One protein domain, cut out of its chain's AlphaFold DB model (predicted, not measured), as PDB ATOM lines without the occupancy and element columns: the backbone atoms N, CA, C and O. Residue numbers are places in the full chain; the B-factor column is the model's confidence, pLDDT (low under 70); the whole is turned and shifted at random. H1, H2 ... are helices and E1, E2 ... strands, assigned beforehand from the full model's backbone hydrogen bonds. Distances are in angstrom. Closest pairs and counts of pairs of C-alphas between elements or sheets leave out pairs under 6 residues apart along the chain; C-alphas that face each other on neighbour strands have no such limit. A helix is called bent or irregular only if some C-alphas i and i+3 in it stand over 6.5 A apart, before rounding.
ATOM      1  N   GLN A 208      38.314  -4.659 -31.415       57.69
ATOM      2  CA  GLN A 208      38.008  -5.158 -30.073       57.69
ATOM      3  C   GLN A 208      38.949  -4.549 -29.026       57.69
ATOM      4  O   GLN A 208      38.470  -4.148 -27.964       57.69
ATOM      5  N   ASP A 209      40.214  -4.346 -29.390       60.34
ATOM      6  CA  ASP A 209      41.247  -3.757 -28.532       60.34
ATOM      7  C   ASP A 209      41.272  -2.224 -28.595       60.34
ATOM      8  O   ASP A 209      42.023  -1.575 -27.871       60.34
ATOM      9  N   MET A 210      40.447  -1.626 -29.461       66.56
ATOM     10  CA  MET A 210      40.368  -0.179 -29.639       66.56
ATOM     11  C   MET A 210      39.211   0.396 -28.832       66.56
ATOM     12  O   MET A 210      38.096  -0.138 -28.834       66.56
ATOM     13  N   GLU A 211      39.469   1.518 -28.165       71.94
ATOM     14  CA  GLU A 211      38.430   2.268 -27.461       71.94
ATOM     15  C   GLU A 211      37.472   2.931 -28.459       71.94
ATOM     16  O   GLU A 211      36.255   2.857 -28.291       71.94
ATOM     17  N   LYS A 212      38.020   3.537 -29.526       79.62
ATOM     18  CA  LYS A 212      37.265   4.235 -30.574       79.62
ATOM     19  C   LYS A 212      37.894   4.065 -31.950       79.62
ATOM     20  O   LYS A 212      39.118   4.116 -32.099       79.62
ATOM     21  N   VAL A 213      37.032   3.935 -32.952       78.94
ATOM     22  CA  VAL A 213      37.386   3.925 -34.371       78.94
ATOM     23  C   VAL A 213      36.649   5.065 -35.058       78.94
ATOM     24  O   VAL A 213      35.441   5.205 -34.898       78.94
ATOM     25  N   TYR A 214      37.375   5.867 -35.823       85.62
ATOM     26  CA  TYR A 214      36.859   7.019 -36.545       85.62
ATOM     27  C   TYR A 214      36.808   6.724 -38.037       85.62
ATOM     28  O   TYR A 214      37.844   6.398 -38.619       85.62
ATOM     29  N   LEU A 215      35.633   6.882 -38.644       86.38
ATOM     30  CA  LEU A 215      35.472   6.971 -40.093       86.38
ATOM     31  C   LEU A 215      35.437   8.451 -40.484       86.38
ATOM     32  O   LEU A 215      34.576   9.195 -40.009       86.38
ATOM     33  N   THR A 216      36.378   8.871 -41.321       89.19
ATOM     34  CA  THR A 216      36.560  10.266 -41.746       89.19
ATOM     35  C   THR A 216      37.076  10.333 -43.185       89.19
ATOM     36  O   THR A 216      37.354   9.297 -43.790       89.19
ATOM     37  N   VAL A 217      37.209  11.537 -43.734       87.25
ATOM     38  CA  VAL A 217      37.932  11.788 -44.980       87.25
ATOM     39  C   VAL A 217      39.093  12.739 -44.730       87.25
ATOM     40  O   VAL A 217      38.964  13.705 -43.982       87.25
ATOM     41  N   GLU A 218      40.232  12.475 -45.361       84.88
ATOM     42  CA  GLU A 218      41.414  13.327 -45.253       84.88
ATOM     43  C   GLU A 218      42.080  13.533 -46.606       84.88
ATOM     44  O   GLU A 218      42.125  12.636 -47.446       84.88
ATOM     45  N   TRP A 219      42.612  14.736 -46.803       79.69
ATOM     46  CA  TRP A 219      43.406  15.070 -47.976       79.69
ATOM     47  C   TRP A 219      44.835  14.568 -47.786       79.69
ATOM     48  O   TRP A 219      45.529  15.006 -46.865       79.69
ATOM     49  N   PHE A 220      45.278  13.681 -48.676       75.75
ATOM     50  CA  PHE A 220      46.678  13.283 -48.792       75.75
ATOM     51  C   PHE A 220      47.206  13.768 -50.132       75.75
ATOM     52  O   PHE A 220      46.707  13.369 -51.177       75.75
ATOM     53  N   ASP A 221      48.222  14.626 -50.079       80.75
ATOM     54  CA  ASP A 221      48.780  15.300 -51.250       80.75
ATOM     55  C   ASP A 221      47.699  16.063 -52.041       80.75
ATOM     56  O   ASP A 221      47.311  17.160 -51.628       80.75
ATOM     57  N   GLU A 222      47.198  15.494 -53.139       76.88
ATOM     58  CA  GLU A 222      46.158  16.086 -53.996       76.88
ATOM     59  C   GLU A 222      44.828  15.308 -53.966       76.88
ATOM     60  O   GLU A 222      43.834  15.794 -54.507       76.88
ATOM     61  N   ASP A 223      44.775  14.165 -53.273       80.31
ATOM     62  CA  ASP A 223      43.648  13.234 -53.321       80.31
ATOM     63  C   ASP A 223      42.895  13.178 -51.985       80.31
ATOM     64  O   ASP A 223      43.471  13.013 -50.899       80.31
ATOM     65  N   LEU A 224      41.566  13.297 -52.051       83.12
ATOM     66  CA  LEU A 224      40.705  13.052 -50.899       83.12
ATOM     67  C   LEU A 224      40.603  11.545 -50.691       83.12
ATOM     68  O   LEU A 224      40.166  10.828 -51.583       83.12
ATOM     69  N   ASN A 225      40.968  11.075 -49.505       83.50
ATOM     70  CA  ASN A 225      40.892   9.667 -49.139       83.50
ATOM     71  C   ASN A 225      39.782   9.456 -48.102       83.50
ATOM     72  O   ASN A 225      39.618  10.268 -47.190       83.50
ATOM     73  N   LEU A 226      39.069   8.335 -48.193       83.31
ATOM     74  CA  LEU A 226      38.228   7.794 -47.130       83.31
ATOM     75  C   LEU A 226      39.109   7.019 -46.158       83.31
ATOM     76  O   LEU A 226      39.929   6.213 -46.587       83.31
ATOM     77  N   VAL A 227      38.957   7.252 -44.856       84.50
ATOM     78  CA  VAL A 227      39.926   6.783 -43.866       84.50
ATOM     79  C   VAL A 227      39.260   6.231 -42.615       84.50
ATOM     80  O   VAL A 227      38.359   6.839 -42.038       84.50
ATOM     81  N   LEU A 228      39.783   5.098 -42.145       80.62
ATOM     82  CA  LEU A 228      39.545   4.578 -40.804       80.62
ATOM     83  C   LEU A 228      40.783   4.795 -39.938       80.62
ATOM     84  O   LEU A 228      41.882   4.353 -40.287       80.62
ATOM     85  N   ARG A 229      40.606   5.427 -38.779       77.75
ATOM     86  CA  ARG A 229      41.680   5.676 -37.805       77.75
ATOM     87  C   ARG A 229      41.254   5.316 -36.387       77.75
ATOM     88  O   ARG A 229      40.091   5.476 -36.039       77.75
ATOM     89  N   SER A 230      42.184   4.870 -35.551       80.69
ATOM     90  CA  SER A 230      41.971   4.762 -34.104       80.69
ATOM     91  C   SER A 230      42.752   5.844 -33.368       80.69
ATOM     92  O   SER A 230      43.799   6.311 -33.830       80.69
ATOM     93  N   GLN A 231      42.224   6.246 -32.215       71.25
ATOM     94  CA  GLN A 231      42.944   7.077 -31.259       71.25
ATOM     95  C   GLN A 231      43.515   6.163 -30.172       71.25
ATOM     96  O   GLN A 231      42.757   5.522 -29.448       71.25
ATOM     97  N   GLU A 232      44.842   6.074 -30.098       68.31
ATOM     98  CA  GLU A 232      45.579   5.341 -29.064       68.31
ATOM     99  C   GLU A 232      46.304   6.344 -28.144       68.31
ATOM    100  O   GLU A 232      46.532   7.498 -28.519       68.31
ATOM    101  N   ASP A 233      46.730   5.905 -26.954       63.56
ATOM    102  CA  ASP A 233      47.452   6.748 -25.980       63.56
ATOM    103  C   ASP A 233      48.731   7.391 -26.558       63.56
ATOM    104  O   ASP A 233      49.160   8.456 -26.117       63.56
ATOM    105  N   ASN A 234      49.329   6.759 -27.576       57.94
ATOM    106  CA  ASN A 234      50.558   7.200 -28.240       57.94
ATOM    107  C   ASN A 234      50.322   7.928 -29.579       57.94
ATOM    108  O   ASN A 234      51.281   8.170 -30.314       57.94
ATOM    109  N   GLY A 235      49.076   8.285 -29.904       67.62
ATOM    110  CA  GLY A 235      48.725   9.050 -31.103       67.62
ATOM    111  C   GLY A 235      47.681   8.379 -31.995       67.62
ATOM    112  O   GLY A 235      46.980   7.449 -31.603       67.62
ATOM    113  N   THR A 236      47.548   8.892 -33.217       66.81
ATOM    114  CA  THR A 236      46.589   8.391 -34.207       66.81
ATOM    115  C   THR A 236      47.195   7.246 -35.007       66.81
ATOM    116  O   THR A 236      48.277   7.388 -35.578       66.81
ATOM    117  N   ARG A 237      46.475   6.125 -35.104       70.88
ATOM    118  CA  ARG A 237      46.863   4.988 -35.941       70.88
ATOM    119  C   ARG A 237      45.918   4.854 -37.129       70.88
ATOM    120  O   ARG A 237      44.709   4.722 -36.964       70.88
ATOM    121  N   TRP A 238      46.487   4.836 -38.331       70.06
ATOM    122  CA  TRP A 238      45.755   4.588 -39.573       70.06
ATOM    123  C   TRP A 238      45.430   3.104 -39.721       70.06
ATOM    124  O   TRP A 238      46.327   2.256 -39.766       70.06
ATOM    125  N   LEU A 239      44.142   2.790 -39.798       70.38
ATOM    126  CA  LEU A 239      43.642   1.424 -39.892       70.38
ATOM    127  C   LEU A 239      43.431   1.034 -41.350       70.38
ATOM    128  O   LEU A 239      43.862  -0.047 -41.750       70.38
ATOM    129  N   TRP A 240      42.851   1.931 -42.144       74.19
ATOM    130  CA  TRP A 240      42.558   1.723 -43.560       74.19
ATOM    131  C   TRP A 240      42.403   3.072 -44.270       74.19
ATOM    132  O   TRP A 240      41.977   4.033 -43.632       74.19
ATOM    133  N   LYS A 241      42.741   3.140 -45.560       77.06
ATOM    134  CA  LYS A 241      42.426   4.281 -46.422       77.06
ATOM    135  C   LYS A 241      42.200   3.833 -47.864       77.06
ATOM    136  O   LYS A 241      42.840   2.865 -48.270       77.06
ATOM    137  N   THR A 242      41.379   4.566 -48.606       78.25
ATOM    138  CA  THR A 242      41.273   4.455 -50.067       78.25
ATOM    139  C   THR A 242      40.929   5.806 -50.688       78.25
ATOM    140  O   THR A 242      40.279   6.637 -50.049       78.25
ATOM    141  N   ASP A 243      41.347   6.012 -51.926       80.56
ATOM    142  CA  ASP A 243      40.878   7.047 -52.848       80.56
ATOM    143  C   ASP A 243      39.972   6.462 -53.955       80.56
ATOM    144  O   ASP A 243      39.443   7.209 -54.777       80.56
ATOM    145  N   ASP A 244      39.733   5.144 -53.944       82.81
ATOM    146  CA  ASP A 244      38.923   4.432 -54.928       82.81
ATOM    147  C   ASP A 244      37.452   4.284 -54.497       82.81
ATOM    148  O   ASP A 244      37.114   4.007 -53.340       82.81
ATOM    149  N   GLN A 245      36.543   4.468 -55.456       80.88
ATOM    150  CA  GLN A 245      35.104   4.411 -55.216       80.88
ATOM    151  C   GLN A 245      34.595   2.983 -54.953       80.88
ATOM    152  O   GLN A 245      33.711   2.807 -54.109       80.88
ATOM    153  N   GLU A 246      35.095   1.976 -55.674       77.19
ATOM    154  CA  GLU A 246      34.645   0.586 -55.524       77.19
ATOM    155  C   GLU A 246      35.070   0.052 -54.149       77.19
ATOM    156  O   GLU A 246      34.235  -0.460 -53.397       77.19
ATOM    157  N   GLU A 247      36.319   0.306 -53.752       74.94
ATOM    158  CA  GLU A 247      36.835  -0.063 -52.428       74.94
ATOM    159  C   GLU A 247      36.068   0.627 -51.282       74.94
ATOM    160  O   GLU A 247      35.808   0.028 -50.230       74.94
ATOM    161  N   ALA A 248      35.651   1.883 -51.473       78.62
ATOM    162  CA  ALA A 248      34.843   2.612 -50.498       78.62
ATOM    163  C   ALA A 248      33.458   1.968 -50.288       78.62
ATOM    164  O   ALA A 248      32.977   1.864 -49.153       78.62
ATOM    165  N   GLN A 249      32.815   1.495 -51.360       76.50
ATOM    166  CA  GLN A 249      31.523   0.802 -51.282       76.50
ATOM    167  C   GLN A 249      31.635  -0.566 -50.604       76.50
ATOM    168  O   GLN A 249      30.768  -0.962 -49.812       76.50
ATOM    169  N   GLU A 250      32.716  -1.287 -50.871       72.88
ATOM    170  CA  GLU A 250      33.000  -2.551 -50.204       72.88
ATOM    171  C   GLU A 250      33.231  -2.349 -48.706       72.88
ATOM    172  O   GLU A 250      32.698  -3.119 -47.901       72.88
ATOM    173  N   LEU A 251      33.911  -1.266 -48.306       74.38
ATOM    174  CA  LEU A 251      34.052  -0.921 -46.894       74.38
ATOM    175  C   LEU A 251      32.694  -0.700 -46.215       74.38
ATOM    176  O   LEU A 251      32.491  -1.197 -45.109       74.38
ATOM    177  N   LEU A 252      31.747   0.005 -46.843       73.88
ATOM    178  CA  LEU A 252      30.408   0.174 -46.259       73.88
ATOM    179  C   LEU A 252      29.704  -1.163 -46.045       73.88
ATOM    180  O   LEU A 252      29.086  -1.384 -45.003       73.88
ATOM    181  N   THR A 253      29.811  -2.058 -47.025       70.56
ATOM    182  CA  THR A 253      29.227  -3.400 -46.943       70.56
ATOM    183  C   THR A 253      29.871  -4.195 -45.803       70.56
ATOM    184  O   THR A 253      29.188  -4.886 -45.043       70.56
ATOM    185  N   LEU A 254      31.184  -4.046 -45.613       66.12
ATOM    186  CA  LEU A 254      31.916  -4.648 -44.502       66.12
ATOM    187  C   LEU A 254      31.513  -4.052 -43.151       66.12
ATOM    188  O   LEU A 254      31.199  -4.803 -42.237       66.12
ATOM    189  N   LEU A 255      31.404  -2.730 -43.027       70.25
ATOM    190  CA  LEU A 255      30.947  -2.069 -41.797       70.25
ATOM    191  C   LEU A 255      29.528  -2.496 -41.390       70.25
ATOM    192  O   LEU A 255      29.232  -2.564 -40.201       70.25
ATOM    193  N   GLN A 256      28.656  -2.799 -42.355       66.62
ATOM    194  CA  GLN A 256      27.305  -3.311 -42.097       66.62
ATOM    195  C   GLN A 256      27.279  -4.791 -41.693       66.62
ATOM    196  O   GLN A 256      26.341  -5.225 -41.025       66.62
ATOM    197  N   THR A 257      28.269  -5.575 -42.124       62.00
ATOM    198  CA  THR A 257      28.357  -7.018 -41.845       62.00
ATOM    199  C   THR A 257      29.240  -7.345 -40.644       62.00
ATOM    200  O   THR A 257      29.127  -8.432 -40.079       62.00
ATOM    201  N   TRP A 258      30.108  -6.424 -40.229       62.53
ATOM    202  CA  TRP A 258      30.974  -6.582 -39.070       62.53
ATOM    203  C   TRP A 258      30.215  -6.365 -37.759       62.53
ATOM    204  O   TRP A 258      29.460  -5.411 -37.599       62.53
ATOM    205  N   GLU A 259      30.485  -7.223 -36.770       57.75
ATOM    206  CA  GLU A 259      30.019  -7.090 -35.381       57.75
ATOM    207  C   GLU A 259      30.783  -5.979 -34.627       57.75
ATOM    208  O   GLU A 259      31.221  -6.164 -33.490       57.75
ATOM    209  N   LEU A 260      31.020  -4.826 -35.259       62.03
ATOM    210  CA  LEU A 260      31.545  -3.663 -34.552       62.03
ATOM    211  C   LEU A 260      30.429  -3.142 -33.637       62.03
ATOM    212  O   LEU A 260      29.365  -2.774 -34.145       62.03
ATOM    213  N   PRO A 261      30.629  -3.091 -32.306       65.44
ATOM    214  CA  PRO A 261      29.633  -2.504 -31.427       65.44
ATOM    215  C   PRO A 261      29.386  -1.057 -31.870       65.44
ATOM    216  O   PRO A 261      30.360  -0.305 -32.009       65.44
ATOM    217  N   PRO A 262      28.131  -0.648 -32.119       66.31
ATOM    218  CA  PRO A 262      27.826   0.672 -32.661       66.31
ATOM    219  C   PRO A 262      28.357   1.802 -31.769       66.31
ATOM    220  O   PRO A 262      28.671   2.874 -32.273       66.31
ATOM    221  N   GLU A 263      28.545   1.562 -30.466       72.38
ATOM    222  CA  GLU A 263      29.183   2.513 -29.549       72.38
ATOM    223  C   GLU A 263      30.666   2.825 -29.838       72.38
ATOM    224  O   GLU A 263      31.165   3.851 -29.372       72.38
ATOM    225  N   LYS A 264      31.384   1.972 -30.581       74.62
ATOM    226  CA  LYS A 264      32.819   2.146 -30.869       74.62
ATOM    227  C   LYS A 264      33.100   2.933 -32.149       74.62
ATOM    228  O   LYS A 264      34.190   3.494 -32.277       74.62
ATOM    229  N   LEU A 265      32.154   2.958 -33.088       80.31
ATOM    230  CA  LEU A 265      32.298   3.681 -34.350       80.31
ATOM    231  C   LEU A 265      31.893   5.143 -34.172       80.31
ATOM    232  O   LEU A 265      30.750   5.447 -33.839       80.31
ATOM    233  N   GLN A 266      32.817   6.054 -34.447       85.69
ATOM    234  CA  GLN A 266      32.543   7.481 -34.550       85.69
ATOM    235  C   GLN A 266      32.670   7.901 -36.009       85.69
ATOM    236  O   GLN A 266      33.722   7.754 -36.623       85.69
ATOM    237  N   VAL A 267      31.584   8.408 -36.576       86.06
ATOM    238  CA  VAL A 267      31.581   8.944 -37.937       86.06
ATOM    239  C   VAL A 267      31.725  10.457 -37.838       86.06
ATOM    240  O   VAL A 267      30.981  11.098 -37.095       86.06
ATOM    241  N   GLU A 268      32.716  11.017 -38.528       85.69
ATOM    242  CA  GLU A 268      32.938  12.462 -38.535       85.69
ATOM    243  C   GLU A 268      31.790  13.180 -39.262       85.69
ATOM    244  O   GLU A 268      31.260  12.695 -40.263       85.69
ATOM    245  N   HIS A 269      31.358  14.313 -38.706       83.88
ATOM    246  CA  HIS A 269      30.251  15.091 -39.256       83.88
ATOM    247  C   HIS A 269      30.767  16.047 -40.324       83.88
ATOM    248  O   HIS A 269      31.626  16.878 -40.039       83.88
ATOM    249  N   PHE A 270      30.197  15.956 -41.524       83.81
ATOM    250  CA  PHE A 270      30.544  16.797 -42.669       83.81
ATOM    251  C   PHE A 270      29.325  17.590 -43.138       83.81
ATOM    252  O   PHE A 270      28.200  17.083 -43.119       83.81
ATOM    253  N   GLU A 271      29.536  18.818 -43.623       81.69
ATOM    254  CA  GLU A 271      28.457  19.680 -44.121       81.69
ATOM    255  C   GLU A 271      28.785  20.337 -45.469       81.69
ATOM    256  O   GLU A 271      29.937  20.552 -45.847       81.69
ATOM    257  N   GLY A 272      27.729  20.694 -46.209       82.62
ATOM    258  CA  GLY A 272      27.815  21.548 -47.393       82.62
ATOM    259  C   GLY A 272      28.805  21.047 -48.449       82.62
ATOM    260  O   GLY A 272      28.545  20.069 -49.148       82.62
ATOM    261  N   ARG A 273      29.925  21.763 -48.592       83.06
ATOM    262  CA  ARG A 273      30.933  21.520 -49.635       83.06
ATOM    263  C   ARG A 273      31.708  20.214 -49.432       83.06
ATOM    264  O   ARG A 273      32.114  19.606 -50.414       83.06
ATOM    265  N   GLU A 274      31.891  19.764 -48.197       82.00
ATOM    266  CA  GLU A 274      32.622  18.523 -47.906       82.00
ATOM    267  C   GLU A 274      31.811  17.302 -48.339       82.00
ATOM    268  O   GLU A 274      32.317  16.441 -49.052       82.00
ATOM    269  N   LEU A 275      30.508  17.290 -48.033       85.56
ATOM    270  CA  LEU A 275      29.585  16.264 -48.528       85.56
ATOM    271  C   LEU A 275      29.486  16.253 -50.059       85.56
ATOM    272  O   LEU A 275      29.304  15.190 -50.650       85.56
ATOM    273  N   PHE A 276      29.605  17.420 -50.701       85.56
ATOM    274  CA  PHE A 276      29.665  17.502 -52.160       85.56
ATOM    275  C   PHE A 276      30.907  16.783 -52.708       85.56
ATOM    276  O   PHE A 276      30.763  15.935 -53.582       85.56
ATOM    277  N   HIS A 277      32.094  17.046 -52.154       86.00
ATOM    278  CA  HIS A 277      33.333  16.382 -52.582       86.00
ATOM    279  C   HIS A 277      33.338  14.877 -52.284       86.00
ATOM    280  O   HIS A 277      33.756  14.090 -53.127       86.00
ATOM    281  N   ILE A 278      32.794  14.459 -51.137       87.75
ATOM    282  CA  ILE A 278      32.614  13.035 -50.815       87.75
ATOM    283  C   ILE A 278      31.732  12.351 -51.867       87.75
ATOM    284  O   ILE A 278      32.064  11.267 -52.333       87.75
ATOM    285  N   SER A 279      30.627  12.986 -52.268       88.19
ATOM    286  CA  SER A 279      29.737  12.436 -53.294       88.19
ATOM    287  C   SER A 279      30.361  12.396 -54.681       88.19
ATOM    288  O   SER A 279      30.006  11.521 -55.465       88.19
ATOM    289  N   GLU A 280      31.206  13.370 -55.006       87.81
ATOM    290  CA  GLU A 280      31.884  13.460 -56.298       87.81
ATOM    291  C   GLU A 280      32.923  12.343 -56.461       87.81
ATOM    292  O   GLU A 280      33.030  11.777 -57.544       87.81
ATOM    293  N   ILE A 281      33.638  12.007 -55.383       86.19
ATOM    294  CA  ILE A 281      34.761  11.058 -55.408       86.19
ATOM    295  C   ILE A 281      34.311   9.633 -55.063       86.19
ATOM    296  O   ILE A 281      34.635   8.694 -55.780       86.19
ATOM    297  N   PHE A 282      33.517   9.457 -54.004       87.25
ATOM    298  CA  PHE A 282      33.128   8.134 -53.490       87.25
ATOM    299  C   PHE A 282      31.665   7.760 -53.776       87.25
ATOM    300  O   PHE A 282      31.213   6.663 -53.443       87.25
ATOM    301  N   GLY A 283      30.900   8.661 -54.393       88.19
ATOM    302  CA  GLY A 283      29.497   8.441 -54.733       88.19
ATOM    303  C   GLY A 283      28.499   8.800 -53.623       88.19
ATOM    304  O   GLY A 283      28.837   9.057 -52.464       88.19
ATOM    305  N   ASP A 284      27.216   8.834 -54.001       86.88
ATOM    306  CA  ASP A 284      26.136   9.327 -53.134       86.88
ATOM    307  C   ASP A 284      25.872   8.422 -51.921       86.88
ATOM    308  O   ASP A 284      25.511   8.919 -50.855       86.88
ATOM    309  N   ASP A 285      26.101   7.114 -52.043       85.81
ATOM    310  CA  ASP A 285      25.876   6.157 -50.951       85.81
ATOM    311  C   ASP A 285      26.785   6.445 -49.747       85.81
ATOM    312  O   ASP A 285      26.332   6.442 -48.597       85.81
ATOM    313  N   ILE A 286      28.050   6.786 -50.009       87.12
ATOM    314  CA  ILE A 286      29.033   7.164 -48.986       87.12
ATOM    315  C   ILE A 286      28.633   8.494 -48.344       87.12
ATOM    316  O   ILE A 286      28.589   8.600 -47.116       87.12
ATOM    317  N   ARG A 287      28.245   9.494 -49.152       88.50
ATOM    318  CA  ARG A 287      27.728  10.779 -48.647       88.50
ATOM    319  C   ARG A 287      26.527  10.571 -47.721       88.50
ATOM    320  O   ARG A 287      26.467  11.159 -46.640       88.50
ATOM    321  N   GLN A 288      25.562   9.750 -48.135       86.56
ATOM    322  CA  GLN A 288      24.376   9.456 -47.334       86.56
ATOM    323  C   GLN A 288      24.726   8.729 -46.036       86.56
ATOM    324  O   GLN A 288      24.096   9.001 -45.013       86.56
ATOM    325  N   TYR A 289      25.710   7.827 -46.062       86.75
ATOM    326  CA  TYR A 289      26.175   7.137 -44.864       86.75
ATOM    327  C   TYR A 289      26.728   8.127 -43.829       86.75
ATOM    328  O   TYR A 289      26.264   8.119 -42.688       86.75
ATOM    329  N   PHE A 290      27.622   9.038 -44.234       86.75
ATOM    330  CA  PHE A 290      28.127  10.106 -43.360       86.75
ATOM    331  C   PHE A 290      26.996  10.974 -42.796       86.75
ATOM    332  O   PHE A 290      26.918  11.178 -41.586       86.75
ATOM    333  N   TYR A 291      26.065  11.413 -43.649       83.25
ATOM    334  CA  TYR A 291      24.937  12.249 -43.230       83.25
ATOM    335  C   TYR A 291      24.023  11.555 -42.203       83.25
ATOM    336  O   TYR A 291      23.633  12.156 -41.201       83.25
ATOM    337  N   LYS A 292      23.689  10.277 -42.428       82.75
ATOM    338  CA  LYS A 292      22.805   9.496 -41.546       82.75
ATOM    339  C   LYS A 292      23.473   9.172 -40.212       82.75
ATOM    340  O   LYS A 292      22.855   9.341 -39.162       82.75
ATOM    341  N   MET A 293      24.728   8.724 -40.240       77.56
ATOM    342  CA  MET A 293      25.439   8.278 -39.037       77.56
ATOM    343  C   MET A 293      25.864   9.435 -38.128       77.56
ATOM    344  O   MET A 293      25.945   9.248 -36.916       77.56
ATOM    345  N   ALA A 294      26.055  10.638 -38.674       70.19
ATOM    346  CA  ALA A 294      26.331  11.841 -37.891       70.19
ATOM    347  C   ALA A 294      25.075  12.468 -37.236       70.19
ATOM    348  O   ALA A 294      25.162  13.500 -36.572       70.19
ATOM    349  N   GLY A 295      23.899  11.840 -37.375       64.19
ATOM    350  CA  GLY A 295      22.657  12.292 -36.738       64.19
ATOM    351  C   GLY A 295      21.864  13.324 -37.545       64.19
ATOM    352  O   GLY A 295      21.054  14.054 -36.965       64.19
TER     353      GLY A 295
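AT A GLANCE: This is residues 208 to 295 of the 298 residues of an uncharacterized protein of Kroppenstedtia pulmonis (UniProt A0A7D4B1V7). A strongly twisted sheet of four strands, three of them long and bent, has a cluster of three helices, H1, H2 and H3, packed on it. The 88 printed residues run E1, E2, E3, H1, E4, H2, H3; the mixed sheet has the order E3, E2, E1, E4, and the class is mixed, helices and strands. The whole is compact, with a radius of gyration of the C-alphas of 12.7 A and spans of 34 by 28 by 23 A.

IN THESE COORDINATES: E1, residues 213 to 220, begins at C-alpha 213 (37.386, 3.925, -34.371) and measures 19.5 A. E2, 223 to 232, measures 25.6 A, and E3, 235 to 242, 20.9 A. They bend by 60, 62 and 57 degrees at residues 217, 226 and 239. H1, 245 to 257, measures 18.8 A; E4, 265 to 267, 6.4 A; H2, 273 to 282, 14.1 A; H3, 284 to 293, 14.2 A, ending at C-alpha 293 (25.439, 8.278, -39.037).

HOW THE PARTS SIT: E1, E2 and E3 form a meander, each strand the antiparallel neighbour of the one before, with N 216 to O 227 at 2.9 A and N 228 to O 240 at 2.9 A. E4 is parallel to E1, with N 266 to O 213 at 2.8 A. E3, H1, E4 form a split strand-helix-strand unit, E2 and E1 between its strands, with a right-handed crossover. H1 is on the sheet at a height of 10.5 A, H2 at 8.5 A, H3 at 10.2 A. H2 and H3 touch at a steep tilt of 51 degrees, opposite ways, closest at the C-alphas of Ser 279 and Arg 287, 5.3 A. H1 touches H2 with residues 245 to 249 alone, about perpendicular at 84 degrees, closest at the C-alphas of Gln 245 and Phe 282, 4.6 A. H1 touches H3 with residues 248 to 252 alone, closest at the C-alphas of Gln 249 and Ile 286, 7.2 A. In H1, H2 and H3 every O i to N i+4 pair is within hydrogen-bond range.

THE WHOLE: The C-alphas farthest apart, of Asn 234 and Asp 284, are 34.9 A apart. The printed part has no cut, and no link is long. Low-confidence residues, with pLDDT under 70, include 232 to 236 and 256 to 262.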